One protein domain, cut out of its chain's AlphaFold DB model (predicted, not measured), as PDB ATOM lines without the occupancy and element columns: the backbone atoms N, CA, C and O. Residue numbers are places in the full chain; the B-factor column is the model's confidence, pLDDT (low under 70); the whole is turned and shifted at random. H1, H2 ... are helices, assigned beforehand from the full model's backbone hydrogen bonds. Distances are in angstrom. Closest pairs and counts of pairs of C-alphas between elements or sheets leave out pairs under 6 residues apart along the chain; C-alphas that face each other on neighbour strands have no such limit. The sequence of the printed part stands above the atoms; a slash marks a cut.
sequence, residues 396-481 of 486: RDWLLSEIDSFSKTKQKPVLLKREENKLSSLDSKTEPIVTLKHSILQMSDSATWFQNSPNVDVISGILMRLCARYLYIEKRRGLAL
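Overview. This is residues 396 to 481 of the 486 residues of the protein "DgyrCDS453" of Dimorphilus gyrociliatus (UniProt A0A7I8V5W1). Four helices lie in two crossed pairs: the long helix H4 runs across H1 and H3, which are side by side, and the shorter H2 lies beside the first part of H4, at the end of H3 where H3 begins. H2 packs on the first residues of H3, 432 to 436, while H4 comes close to H1 and to H3 with one pair of C-alphas within 8 A each, and after H4 the last residues fold back in a small turn, residues 475 to 480, at one end of the longest axis. The printed part has 86 residues, with four named helices in the order H1, H2, H3, H4, no named strand, and the class all helix. It is compact, with a radius of gyration of the C-alphas of 13.4 A, and spans 40 by 28 by 21 A.

Arrangement. H4, residues 455 to 472, touches H2, residues 417 to 426, with residues 455 to 462 alone; the closest C-alphas, of Val 458 and Lys 422, are 7.0 A apart. These two run opposite ways at a shallow tilt of 32 degrees, only just short of steep. H4 is close to but not clearly touching H3, residues 432 to 445, about perpendicular at 86 degrees, with the closest C-alphas, of Ile 459 and Leu 436, 7.6 A apart. It is likewise close but not clearly touching to H1, residues 396 to 409, about perpendicular at 88 degrees, where the closest C-alphas, of Leu 466 and Leu 399, are 8.0 A apart. H3 touches H2 with residues 432 to 436 alone, the same way at a steep tilt of 60 degrees; the closest C-alphas, of Pro 432 and Leu 423, are 5.3 A apart. H1 and H3 only just touch, with 3 pairs of C-alphas within 8 A, the closest being Leu 400 and Lys 437 at 6.9 A, and run opposite ways at a shallow tilt of 29 degrees. H1 and H2 are apart. The helix packing is mostly aligned, only just, with 2 of 3 touching pairs at a shallow tilt. In H1, H2 and H4 every O i to N i+4 pair is within hydrogen-bond range; in H3 8 of 10 are.

Along the chain. H4 measures 25.7 A from first to last C-alpha, from C-alpha 455 at (50.959, -11.554, -28.719) to C-alpha 472 at (33.134, 5.468, -36.019). H3 measures 20.4 A, H1 19.9 A and H2 14.6 A. H1 begins at C-alpha 396, at (45.087, -2.000, -42.969). After H4, residues 475 to 476 pair with residues 479 to 480, antiparallel, a pairing too short to be named.

Size, cuts and confidence. The two C-alphas farthest apart, of Lys 429 and Gly 478, are 40.3 A from each other. The printed part has no cut. The link from H2 to H3 is tight, with 5 residues; those from H1 to H2 and from H3 to H4 are short, with 7 and 9 residues. Mean pLDDT of the printed part is 83.9, and residues 444 to 454, of which 444 to 445 belong to H3, are under 70.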
ATOM      1  N   ARG A 396      43.643  -1.724 -43.020       91.94
ATOM      2  CA  ARG A 396      45.087  -2.000 -42.969       91.94
ATOM      3  C   ARG A 396      45.903  -0.830 -43.513       91.94
ATOM      4  O   ARG A 396      46.833  -0.380 -42.852       91.94
ATOM      5  N   ASP A 397      45.549  -0.343 -44.698       92.44
ATOM      6  CA  ASP A 397      46.299   0.719 -45.370       92.44
ATOM      7  C   ASP A 397      46.175   2.044 -44.611       92.44
ATOM      8  O   ASP A 397      47.167   2.748 -44.429       92.44
ATOM      9  N   TRP A 398      44.983   2.340 -44.078       94.56
ATOM     10  CA  TRP A 398      44.775   3.459 -43.160       94.56
ATOM     11  C   TRP A 398      45.666   3.344 -41.921       94.56
ATOM     12  O   TRP A 398      46.360   4.297 -41.578       94.56
ATOM     13  N   LEU A 399      45.700   2.175 -41.279       93.25
ATOM     14  CA  LEU A 399      46.478   1.967 -40.063       93.25
ATOM     15  C   LEU A 399      47.983   2.126 -40.314       93.25
ATOM     16  O   LEU A 399      48.667   2.793 -39.540       93.25
ATOM     17  N   LEU A 400      48.501   1.564 -41.410       92.44
ATOM     18  CA  LEU A 400      49.901   1.741 -41.805       92.44
ATOM     19  C   LEU A 400      50.223   3.215 -42.101       92.44
ATOM     20  O   LEU A 400      51.260   3.710 -41.662       92.44
ATOM     21  N   SER A 401      49.314   3.934 -42.766       91.88
ATOM     22  CA  SER A 401      49.456   5.371 -43.029       91.88
ATOM     23  C   SER A 401      49.465   6.207 -41.744       91.88
ATOM     24  O   SER A 401      50.279   7.121 -41.617       91.88
ATOM     25  N   GLU A 402      48.594   5.908 -40.774       91.69
ATOM     26  CA  GLU A 402      48.575   6.593 -39.473       91.69
ATOM     27  C   GLU A 402      49.868   6.337 -38.688       91.69
ATOM     28  O   GLU A 402      50.433   7.265 -38.109       91.69
ATOM     29  N   ILE A 403      50.380   5.101 -38.711       90.75
ATOM     30  CA  ILE A 403      51.661   4.745 -38.085       90.75
ATOM     31  C   ILE A 403      52.824   5.526 -38.719       90.75
ATOM     32  O   ILE A 403      53.674   6.066 -38.004       90.75
ATOM     33  N   ASP A 404      52.865   5.617 -40.050       90.31
ATOM     34  CA  ASP A 404      53.922   6.336 -40.769       90.31
ATOM     35  C   ASP A 404      53.841   7.849 -40.548       90.31
ATOM     36  O   ASP A 404      54.865   8.511 -40.355       90.31
ATOM     37  N   SER A 405      52.625   8.395 -40.523       88.69
ATOM     38  CA  SER A 405      52.367   9.799 -40.203       88.69
ATOM     39  C   SER A 405      52.822  10.140 -38.784       88.69
ATOM     40  O   SER A 405      53.562  11.110 -38.585       88.69
ATOM     41  N   PHE A 406      52.466   9.306 -37.802       87.75
ATOM     42  CA  PHE A 406      52.900   9.468 -36.417       87.75
ATOM     43  C   PHE A 406      54.421   9.357 -36.277       87.75
ATOM     44  O   PHE A 406      55.033  10.154 -35.570       87.75
ATOM     45  N   SER A 407      55.063   8.431 -36.993       84.94
ATOM     46  CA  SER A 407      56.523   8.268 -36.944       84.94
ATOM     47  C   SER A 407      57.271   9.508 -37.450       84.94
ATOM     48  O   SER A 407      58.316   9.849 -36.899       84.94
ATOM     49  N   LYS A 408      56.718  10.210 -38.451       85.00
ATOM     50  CA  LYS A 408      57.305  11.427 -39.040       85.00
ATOM     51  C   LYS A 408      57.008  12.695 -38.244       85.00
ATOM     52  O   LYS A 408      57.885  13.530 -38.070       85.00
ATOM     53  N   THR A 409      55.761  12.866 -37.810       82.75
ATOM     54  CA  THR A 409      55.282  14.128 -37.221       82.75
ATOM     55  C   THR A 409      55.281  14.116 -35.697       82.75
ATOM     56  O   THR A 409      55.277  15.180 -35.084       82.75
ATOM     57  N   LYS A 410      55.247  12.923 -35.083       81.00
ATOM     58  CA  LYS A 410      55.006  12.690 -33.649       81.00
ATOM     59  C   LYS A 410      53.731  13.381 -33.126       81.00
ATOM     60  O   LYS A 410      53.574  13.582 -31.925       81.00
ATOM     61  N   GLN A 411      52.795  13.715 -34.017       70.44
ATOM     62  CA  GLN A 411      51.494  14.302 -33.696       70.44
ATOM     63  C   GLN A 411      50.402  13.227 -33.745       70.44
ATOM     64  O   GLN A 411      50.458  12.338 -34.588       70.44
ATOM     65  N   LYS A 412      49.389  13.341 -32.869       76.56
ATOM     66  CA  LYS A 412      48.252  12.405 -32.708       76.56
ATOM     67  C   LYS A 412      48.679  10.961 -32.368       76.56
ATOM     68  O   LYS A 412      48.902  10.156 -33.269       76.56
ATOM     69  N   PRO A 413      48.746  10.590 -31.078       81.62
ATOM     70  CA  PRO A 413      49.168   9.247 -30.692       81.62
ATOM     71  C   PRO A 413      48.203   8.171 -31.217       81.62
ATOM     72  O   PRO A 413      46.990   8.234 -31.006       81.62
ATOM     73  N   VAL A 414      48.756   7.169 -31.907       87.00
ATOM     74  CA  VAL A 414      48.015   5.990 -32.400       87.00
ATOM     75  C   VAL A 414      47.751   5.004 -31.255       87.00
ATOM     76  O   VAL A 414      46.667   4.416 -31.154       87.00
ATOM     77  N   LEU A 415      48.731   4.849 -30.367       89.25
ATOM     78  CA  LEU A 415      48.694   3.961 -29.211       89.25
ATOM     79  C   LEU A 415      48.312   4.720 -27.938       89.25
ATOM     80  O   LEU A 415      48.632   5.893 -27.768       89.25
ATOM     81  N   LEU A 416      47.632   4.033 -27.021       90.19
ATOM     82  CA  LEU A 416      47.469   4.514 -25.651       90.19
ATOM     83  C   LEU A 416      48.707   4.148 -24.825       90.19
ATOM     84  O   LEU A 416      49.280   3.082 -25.022       90.19
ATOM     85  N   LYS A 417      49.038   4.933 -23.793       87.56
ATOM     86  CA  LYS A 417      50.181   4.652 -22.897       87.56
ATOM     87  C   LYS A 417      50.162   3.233 -22.301       87.56
ATOM     88  O   LYS A 417      51.183   2.568 -22.180       87.56
ATOM     89  N   ARG A 418      48.969   2.722 -21.971       89.81
ATOM     90  CA  ARG A 418      48.780   1.339 -21.489       89.81
ATOM     91  C   ARG A 418      49.108   0.276 -22.548       89.81
ATOM     92  O   ARG A 418      49.457  -0.841 -22.196       89.81
ATOM     93  N   GLU A 419      48.927   0.595 -23.825       90.19
ATOM     94  CA  GLU A 419      49.182  -0.302 -24.957       90.19
ATOM     95  C   GLU A 419      50.649  -0.259 -25.356       90.19
ATOM     96  O   GLU A 419      51.209  -1.307 -25.649       90.19
ATOM     97  N   GLU A 420      51.282   0.913 -25.272       87.50
ATOM     98  CA  GLU A 420      52.735   1.054 -25.382       87.50
ATOM     99  C   GLU A 420      53.436   0.167 -24.354       87.50
ATOM    100  O   GLU A 420      54.245  -0.669 -24.735       87.50
ATOM    101  N   ASN A 421      53.037   0.242 -23.078       87.38
ATOM    102  CA  ASN A 421      53.595  -0.612 -22.024       87.38
ATOM    103  C   ASN A 421      53.415  -2.112 -22.319       87.38
ATOM    104  O   ASN A 421      54.327  -2.904 -22.087       87.38
ATOM    105  N   LYS A 422      52.244  -2.513 -22.834       87.12
ATOM    106  CA  LYS A 422      51.979  -3.911 -23.210       87.12
ATOM    107  C   LYS A 422      52.842  -4.347 -24.392       87.12
ATOM    108  O   LYS A 422      53.399  -5.434 -24.347       87.12
ATOM    109  N   LEU A 423      53.001  -3.512 -25.415       85.62
ATOM    110  CA  LEU A 423      53.853  -3.810 -26.569       85.62
ATOM    111  C   LEU A 423      55.340  -3.858 -26.184       85.62
ATOM    112  O   LEU A 423      56.028  -4.786 -26.590       85.62
ATOM    113  N   SER A 424      55.808  -2.953 -25.318       85.25
ATOM    114  CA  SER A 424      57.169  -2.991 -24.762       85.25
ATOM    115  C   SER A 424      57.450  -4.246 -23.937       85.25
ATOM    116  O   SER A 424      58.596  -4.678 -23.848       85.25
ATOM    117  N   SER A 425      56.423  -4.840 -23.318       84.06
ATOM    118  CA  SER A 425      56.577  -6.117 -22.609       84.06
ATOM    119  C   SER A 425      56.739  -7.316 -23.551       84.06
ATOM    120  O   SER A 425      57.284  -8.334 -23.137       84.06
ATOM    121  N   LEU A 426      56.294  -7.191 -24.808       77.75
ATOM    122  CA  LEU A 426      56.447  -8.223 -25.838       77.75
ATOM    123  C   LEU A 426      57.798  -8.123 -26.551       77.75
ATOM    124  O   LEU A 426      58.414  -9.145 -26.843       77.75
ATOM    125  N   ASP A 427      58.257  -6.901 -26.818       79.19
ATOM    126  CA  ASP A 427      59.587  -6.628 -27.352       79.19
ATOM    127  C   ASP A 427      60.157  -5.362 -26.704       79.19
ATOM    128  O   ASP A 427      59.736  -4.242 -26.988       79.19
ATOM    129  N   SER A 428      61.134  -5.549 -25.818       75.50
ATOM    130  CA  SER A 428      61.795  -4.456 -25.107       75.50
ATOM    131  C   SER A 428      62.865  -3.746 -25.939       75.50
ATOM    132  O   SER A 428      63.385  -2.719 -25.502       75.50
ATOM    133  N   LYS A 429      63.222  -4.280 -27.116       79.94
ATOM    134  CA  LYS A 429      64.300  -3.753 -27.966       79.94
ATOM    135  C   LYS A 429      63.802  -2.801 -29.048       79.94
ATOM    136  O   LYS A 429      64.602  -2.025 -29.566       79.94
ATOM    137  N   THR A 430      62.520  -2.857 -29.408       81.56
ATOM    138  CA  THR A 430      61.935  -2.017 -30.461       81.56
ATOM    139  C   THR A 430      60.947  -1.000 -29.896       81.56
ATOM    140  O   THR A 430      60.314  -1.218 -28.865       81.56
ATOM    141  N   GLU A 431      60.818   0.156 -30.560       85.19
ATOM    142  CA  GLU A 431      59.766   1.111 -30.202       85.19
ATOM    143  C   GLU A 431      58.383   0.457 -30.394       85.19
ATOM    144  O   GLU A 431      58.141  -0.110 -31.463       85.19
ATOM    145  N   PRO A 432      57.430   0.614 -29.451       84.62
ATOM    146  CA  PRO A 432      56.112  -0.029 -29.509       84.62
ATOM    147  C   PRO A 432      55.367   0.142 -30.834       84.62
ATOM    148  O   PRO A 432      54.709  -0.776 -31.327       84.62
ATOM    149  N   ILE A 433      55.470   1.329 -31.435       85.00
ATOM    150  CA  ILE A 433      54.811   1.634 -32.706       85.00
ATOM    151  C   ILE A 433      55.428   0.855 -33.879       85.00
ATOM    152  O   ILE A 433      54.714   0.430 -34.789       85.00
ATOM    153  N   VAL A 434      56.740   0.609 -33.834       85.69
ATOM    154  CA  VAL A 434      57.467  -0.200 -34.818       85.69
ATOM    155  C   VAL A 434      57.140  -1.677 -34.617       85.69
ATOM    156  O   VAL A 434      56.876  -2.367 -35.600       85.69
ATOM    157  N   THR A 435      57.050  -2.145 -33.367       84.88
ATOM    158  CA  THR A 435      56.594  -3.505 -33.029       84.88
ATOM    159  C   THR A 435      55.196  -3.771 -33.590       84.88
ATOM    160  O   THR A 435      54.959  -4.806 -34.219       84.88
ATOM    161  N   LEU A 436      54.269  -2.814 -33.431       85.50
ATOM    162  CA  LEU A 436      52.922  -2.902 -33.999       85.50
ATOM    163  C   LEU A 436      52.966  -2.964 -35.532       85.50
ATOM    164  O   LEU A 436      52.335  -3.839 -36.124       85.50
ATOM    165  N   LYS A 437      53.728  -2.070 -36.180       87.62
ATOM    166  CA  LYS A 437      53.873  -2.050 -37.645       87.62
ATOM    167  C   LYS A 437      54.402  -3.377 -38.175       87.62
ATOM    168  O   LYS A 437      53.830  -3.941 -39.103       87.62
ATOM    169  N   HIS A 438      55.478  -3.876 -37.575       84.44
ATOM    170  CA  HIS A 438      56.103  -5.133 -37.961       84.44
ATOM    171  C   HIS A 438      55.137  -6.306 -37.793       84.44
ATOM    172  O   HIS A 438      54.994  -7.111 -38.708       84.44
ATOM    173  N   SER A 439      54.389  -6.339 -36.686       82.38
ATOM    174  CA  SER A 439      53.362  -7.358 -36.455       82.38
ATOM    175  C   SER A 439      52.294  -7.351 -37.554       82.38
ATOM    176  O   SER A 439      51.986  -8.399 -38.108       82.38
ATOM    177  N   ILE A 440      51.776  -6.179 -37.941       84.06
ATOM    178  CA  ILE A 440      50.769  -6.048 -39.015       84.06
ATOM    179  C   ILE A 440      51.323  -6.506 -40.373       84.06
ATOM    180  O   ILE A 440      50.614  -7.145 -41.158       84.06
ATOM    181  N   LEU A 441      52.582  -6.179 -40.672       83.94
ATOM    182  CA  LEU A 441      53.229  -6.609 -41.911       83.94
ATOM    183  C   LEU A 441      53.413  -8.133 -41.928       83.94
ATOM    184  O   LEU A 441      52.982  -8.773 -42.881       83.94
ATOM    185  N   GLN A 442      53.901  -8.727 -40.837       76.75
ATOM    186  CA  GLN A 442      54.059 -10.180 -40.710       76.75
ATOM    187  C   GLN A 442      52.733 -10.953 -40.794       76.75
ATOM    188  O   GLN A 442      52.700 -12.052 -41.345       76.75
ATOM    189  N   MET A 443      51.626 -10.383 -40.302       73.75
ATOM    190  CA  MET A 443      50.283 -10.970 -40.462       73.75
ATOM    191  C   MET A 443      49.868 -11.120 -41.931       73.75
ATOM    192  O   MET A 443      49.013 -11.946 -42.240       73.75
ATOM    193  N   SER A 444      50.442 -10.313 -42.827       65.38
ATOM    194  CA  SER A 444      50.152 -10.368 -44.264       65.38
ATOM    195  C   SER A 444      50.898 -11.519 -44.952       65.38
ATOM    196  O   SER A 444      50.385 -12.076 -45.920       65.38
ATOM    197  N   ASP A 445      52.067 -11.895 -44.425       64.69
ATOM    198  CA  ASP A 445      52.956 -12.900 -45.020       64.69
ATOM    199  C   ASP A 445      52.741 -14.306 -44.439       64.69
ATOM    200  O   ASP A 445      53.020 -15.308 -45.098       64.69
ATOM    201  N   SER A 446      52.212 -14.404 -43.213       61.59
ATOM    202  CA  SER A 446      51.946 -15.680 -42.545       61.59
ATOM    203  C   SER A 446      50.451 -15.958 -42.402       61.59
ATOM    204  O   SER A 446      49.740 -15.309 -41.635       61.59
ATOM    205  N   ALA A 447      49.983 -17.017 -43.068       59.19
ATOM    206  CA  ALA A 447      48.615 -17.524 -42.952       59.19
ATOM    207  C   ALA A 447      48.279 -18.113 -41.563       59.19
ATOM    208  O   ALA A 447      47.162 -18.584 -41.366       59.19
ATOM    209  N   THR A 448      49.217 -18.110 -40.611       62.38
ATOM    210  CA  THR A 448      49.077 -18.724 -39.279       62.38
ATOM    211  C   THR A 448      49.351 -17.747 -38.135       62.38
ATOM    212  O   THR A 448      49.512 -18.166 -36.991       62.38
ATOM    213  N   TRP A 449      49.360 -16.433 -38.392       64.94
ATOM    214  CA  TRP A 449      49.620 -15.418 -37.358       64.94
ATOM    215  C   TRP A 449      48.666 -15.512 -36.152       64.94
ATOM    216  O   TRP A 449      49.060 -15.213 -35.030       64.94
ATOM    217  N   PHE A 450      47.434 -15.974 -36.376       64.38
ATOM    218  CA  PHE A 450      46.409 -16.177 -35.347       64.38
ATOM    219  C   PHE A 450      46.600 -17.464 -34.527       64.38
ATOM    220  O   PHE A 450      45.875 -17.678 -33.561       64.38
ATOM    221  N   GLN A 451      47.541 -18.334 -34.911       61.53
ATOM    222  CA  GLN A 451      47.818 -19.610 -34.239       61.53
ATOM    223  C   GLN A 451      48.999 -19.521 -33.253       61.53
ATOM    224  O   GLN A 451      49.249 -20.483 -32.533       61.53
ATOM    225  N   ASN A 452      49.698 -18.376 -33.175       54.81
ATOM    226  CA  ASN A 452      50.906 -18.212 -32.362       54.81
ATOM    227  C   ASN A 452      50.757 -17.175 -31.226       54.81
ATOM    228  O   ASN A 452      50.777 -15.975 -31.479       54.81
ATOM    229  N   SER A 453      50.835 -17.658 -29.975       60.56
ATOM    230  CA  SER A 453      51.385 -16.955 -28.791       60.56
ATOM    231  C   SER A 453      50.584 -15.774 -28.172       60.56
ATOM    232  O   SER A 453      49.716 -15.194 -28.825       60.56
ATOM    233  N   PRO A 454      50.891 -15.352 -26.915       61.62
ATOM    234  CA  PRO A 454      50.162 -14.316 -26.153       61.62
ATOM    235  C   PRO A 454      50.195 -12.911 -26.787       61.62
ATOM    236  O   PRO A 454      49.537 -11.982 -26.317       61.62
ATOM    237  N   ASN A 455      50.925 -12.754 -27.892       70.69
ATOM    238  CA  ASN A 455      50.959 -11.554 -28.719       70.69
ATOM    239  C   ASN A 455      49.606 -11.289 -29.395       70.69
ATOM    240  O   ASN A 455      49.243 -10.128 -29.587       70.69
ATOM    241  N   VAL A 456      48.847 -12.342 -29.732       77.25
ATOM    242  CA  VAL A 456      47.555 -12.212 -30.426       77.25
ATOM    243  C   VAL A 456      46.552 -11.453 -29.569       77.25
ATOM    244  O   VAL A 456      45.902 -10.553 -30.084       77.25
ATOM    245  N   ASP A 457      46.468 -11.731 -28.268       81.31
ATOM    246  CA  ASP A 457      45.500 -11.071 -27.384       81.31
ATOM    247  C   ASP A 457      45.814  -9.583 -27.195       81.31
ATOM    248  O   ASP A 457      44.923  -8.729 -27.253       81.31
ATOM    249  N   VAL A 458      47.099  -9.254 -27.021       83.94
ATOM    250  CA  VAL A 458      47.556  -7.863 -26.897       83.94
ATOM    251  C   VAL A 458      47.272  -7.095 -28.185       83.94
ATOM    252  O   VAL A 458      46.679  -6.014 -28.137       83.94
ATOM    253  N   ILE A 459      47.659  -7.653 -29.334       85.56
ATOM    254  CA  ILE A 459      47.483  -6.997 -30.630       85.56
ATOM    255  C   ILE A 459      45.998  -6.927 -31.003       85.56
ATOM    256  O   ILE A 459      45.546  -5.882 -31.462       85.56
ATOM    257  N   SER A 460      45.213  -7.973 -30.738       87.38
ATOM    258  CA  SER A 460      43.763  -8.008 -30.971       87.38
ATOM    259  C   SER A 460      43.053  -6.876 -30.231       87.38
ATOM    260  O   SER A 460      42.302  -6.117 -30.842       87.38
ATOM    261  N   GLY A 461      43.362  -6.664 -28.945       90.56
ATOM    262  CA  GLY A 461      42.786  -5.557 -28.176       90.56
ATOM    263  C   GLY A 461      43.103  -4.175 -28.765       90.56
ATOM    264  O   GLY A 461      42.233  -3.301 -28.810       90.56
ATOM    265  N   ILE A 462      44.330  -3.984 -29.258       91.81
ATOM    266  CA  ILE A 462      44.766  -2.735 -29.903       91.81
ATOM    267  C   ILE A 462      44.060  -2.552 -31.253       91.81
ATOM    268  O   ILE A 462      43.507  -1.482 -31.522       91.81
ATOM    269  N   LEU A 463      44.029  -3.596 -32.085       92.50
ATOM    270  CA  LEU A 463      43.389  -3.579 -33.399       92.50
ATOM    271  C   LEU A 463      41.883  -3.345 -33.290       92.50
ATOM    272  O   LEU A 463      41.361  -2.538 -34.049       92.50
ATOM    273  N   MET A 464      41.195  -3.962 -32.327       93.94
ATOM    274  CA  MET A 464      39.762  -3.747 -32.095       93.94
ATOM    275  C   MET A 464      39.455  -2.287 -31.751       93.94
ATOM    276  O   MET A 464      38.546  -1.691 -32.330       93.94
ATOM    277  N   ARG A 465      40.243  -1.667 -30.862       95.31
ATOM    278  CA  ARG A 465      40.085  -0.241 -30.529       95.31
ATOM    279  C   ARG A 465      40.336   0.654 -31.745       95.31
ATOM    280  O   ARG A 465      39.582   1.595 -31.985       95.31
ATOM    281  N   LEU A 466      41.405   0.390 -32.495       94.88
ATOM    282  CA  LEU A 466      41.753   1.171 -33.684       94.88
ATOM    283  C   LEU A 466      40.731   0.988 -34.807       94.88
ATOM    284  O   LEU A 466      40.399   1.955 -35.485       94.88
ATOM    285  N   CYS A 467      40.179  -0.214 -34.954       95.81
ATOM    286  CA  CYS A 467      39.092  -0.509 -35.874       95.81
ATOM    287  C   CYS A 467      37.821   0.261 -35.492       95.81
ATOM    288  O   CYS A 467      37.219   0.907 -36.348       95.81
ATOM    289  N   ALA A 468      37.466   0.303 -34.203       95.75
ATOM    290  CA  ALA A 468      36.351   1.116 -33.721       95.75
ATOM    291  C   ALA A 468      36.556   2.613 -34.021       95.75
ATOM    292  O   ALA A 468      35.631   3.275 -34.491       95.75
ATOM    293  N   ARG A 469      37.776   3.144 -33.828       94.75
ATOM    294  CA  ARG A 469      38.130   4.516 -34.243       94.75
ATOM    295  C   ARG A 469      37.958   4.705 -35.754       94.75
ATOM    296  O   ARG A 469      37.316   5.667 -36.163       94.75
ATOM    297  N   TYR A 470      38.493   3.795 -36.563       95.50
ATOM    298  CA  TYR A 470      38.428   3.857 -38.024       95.50
ATOM    299  C   TYR A 470      36.989   3.870 -38.559       95.50
ATOM    300  O   TYR A 470      36.669   4.651 -39.450       95.50
ATOM    301  N   LEU A 471      36.109   3.038 -38.002       95.75
ATOM    302  CA  LEU A 471      34.713   2.957 -38.434       95.75
ATOM    303  C   LEU A 471      33.878   4.145 -37.936       95.75
ATOM    304  O   LEU A 471      33.092   4.726 -38.687       95.75
ATOM    305  N   TYR A 472      34.032   4.513 -36.663       94.81
ATOM    306  CA  TYR A 472      33.134   5.468 -36.019       94.81
ATOM    307  C   TYR A 472      33.600   6.923 -36.154       94.81
ATOM    308  O   TYR A 472      32.791   7.797 -36.471       94.81
ATOM    309  N   ILE A 473      34.894   7.182 -35.944       93.81
ATOM    310  CA  ILE A 473      35.458   8.534 -35.812       93.81
ATOM    311  C   ILE A 473      36.010   9.046 -37.142       93.81
ATOM    312  O   ILE A 473      35.776  10.201 -37.484       93.81
ATOM    313  N   GLU A 474      36.741   8.219 -37.889       93.81
ATOM    314  CA  GLU A 474      37.412   8.678 -39.108       93.81
ATOM    315  C   GLU A 474      36.400   8.947 -40.230       93.81
ATOM    316  O   GLU A 474      35.596   8.082 -40.601       93.81
ATOM    317  N   LYS A 475      36.440  10.167 -40.782       93.56
ATOM    318  CA  LYS A 475      35.518  10.632 -41.825       93.56
ATOM    319  C   LYS A 475      36.257  11.212 -43.021       93.56
ATOM    320  O   LYS A 475      37.293  11.859 -42.882       93.56
ATOM    321  N   ARG A 476      35.659  11.081 -44.204       90.38
ATOM    322  CA  ARG A 476      36.059  11.788 -45.426       90.38
ATOM    323  C   ARG A 476      34.864  12.575 -45.943       90.38
ATOM    324  O   ARG A 476      33.845  11.990 -46.285       90.38
ATOM    325  N   ARG A 477      34.984  13.908 -46.003       88.62
ATOM    326  CA  ARG A 477      33.887  14.813 -46.417       88.62
ATOM    327  C   ARG A 477      32.592  14.606 -45.603       88.62
ATOM    328  O   ARG A 477      31.503  14.639 -46.155       88.62
ATOM    329  N   GLY A 478      32.724  14.349 -44.298       89.12
ATOM    330  CA  GLY A 478      31.592  14.120 -43.389       89.12
ATOM    331  C   GLY A 478      31.005  12.701 -43.399       89.12
ATOM    332  O   GLY A 478      30.192  12.390 -42.536       89.12
ATOM    333  N   LEU A 479      31.441  11.823 -44.307       89.06
ATOM    334  CA  LEU A 479      30.978  10.432 -44.416       89.06
ATOM    335  C   LEU A 479      31.995   9.465 -43.805       89.06
ATOM    336  O   LEU A 479      33.165   9.824 -43.659       89.06
ATOM    337  N   ALA A 480      31.564   8.258 -43.421       91.69
ATOM    338  CA  ALA A 480      32.459   7.225 -42.891       91.69
ATOM    339  C   ALA A 480      33.632   6.968 -43.851       91.69
ATOM    340  O   ALA A 480      33.450   6.916 -45.064       91.69
ATOM    341  N   LEU A 481      34.852   6.846 -43.313       93.12
ATOM    342  CA  LEU A 481      36.039   6.633 -44.146       93.12
ATOM    343  C   LEU A 481      36.026   5.260 -44.836       93.12
ATOM    344  O   LEU A 481      36.516   5.125 -45.958       93.12
TER     345      LEU A 481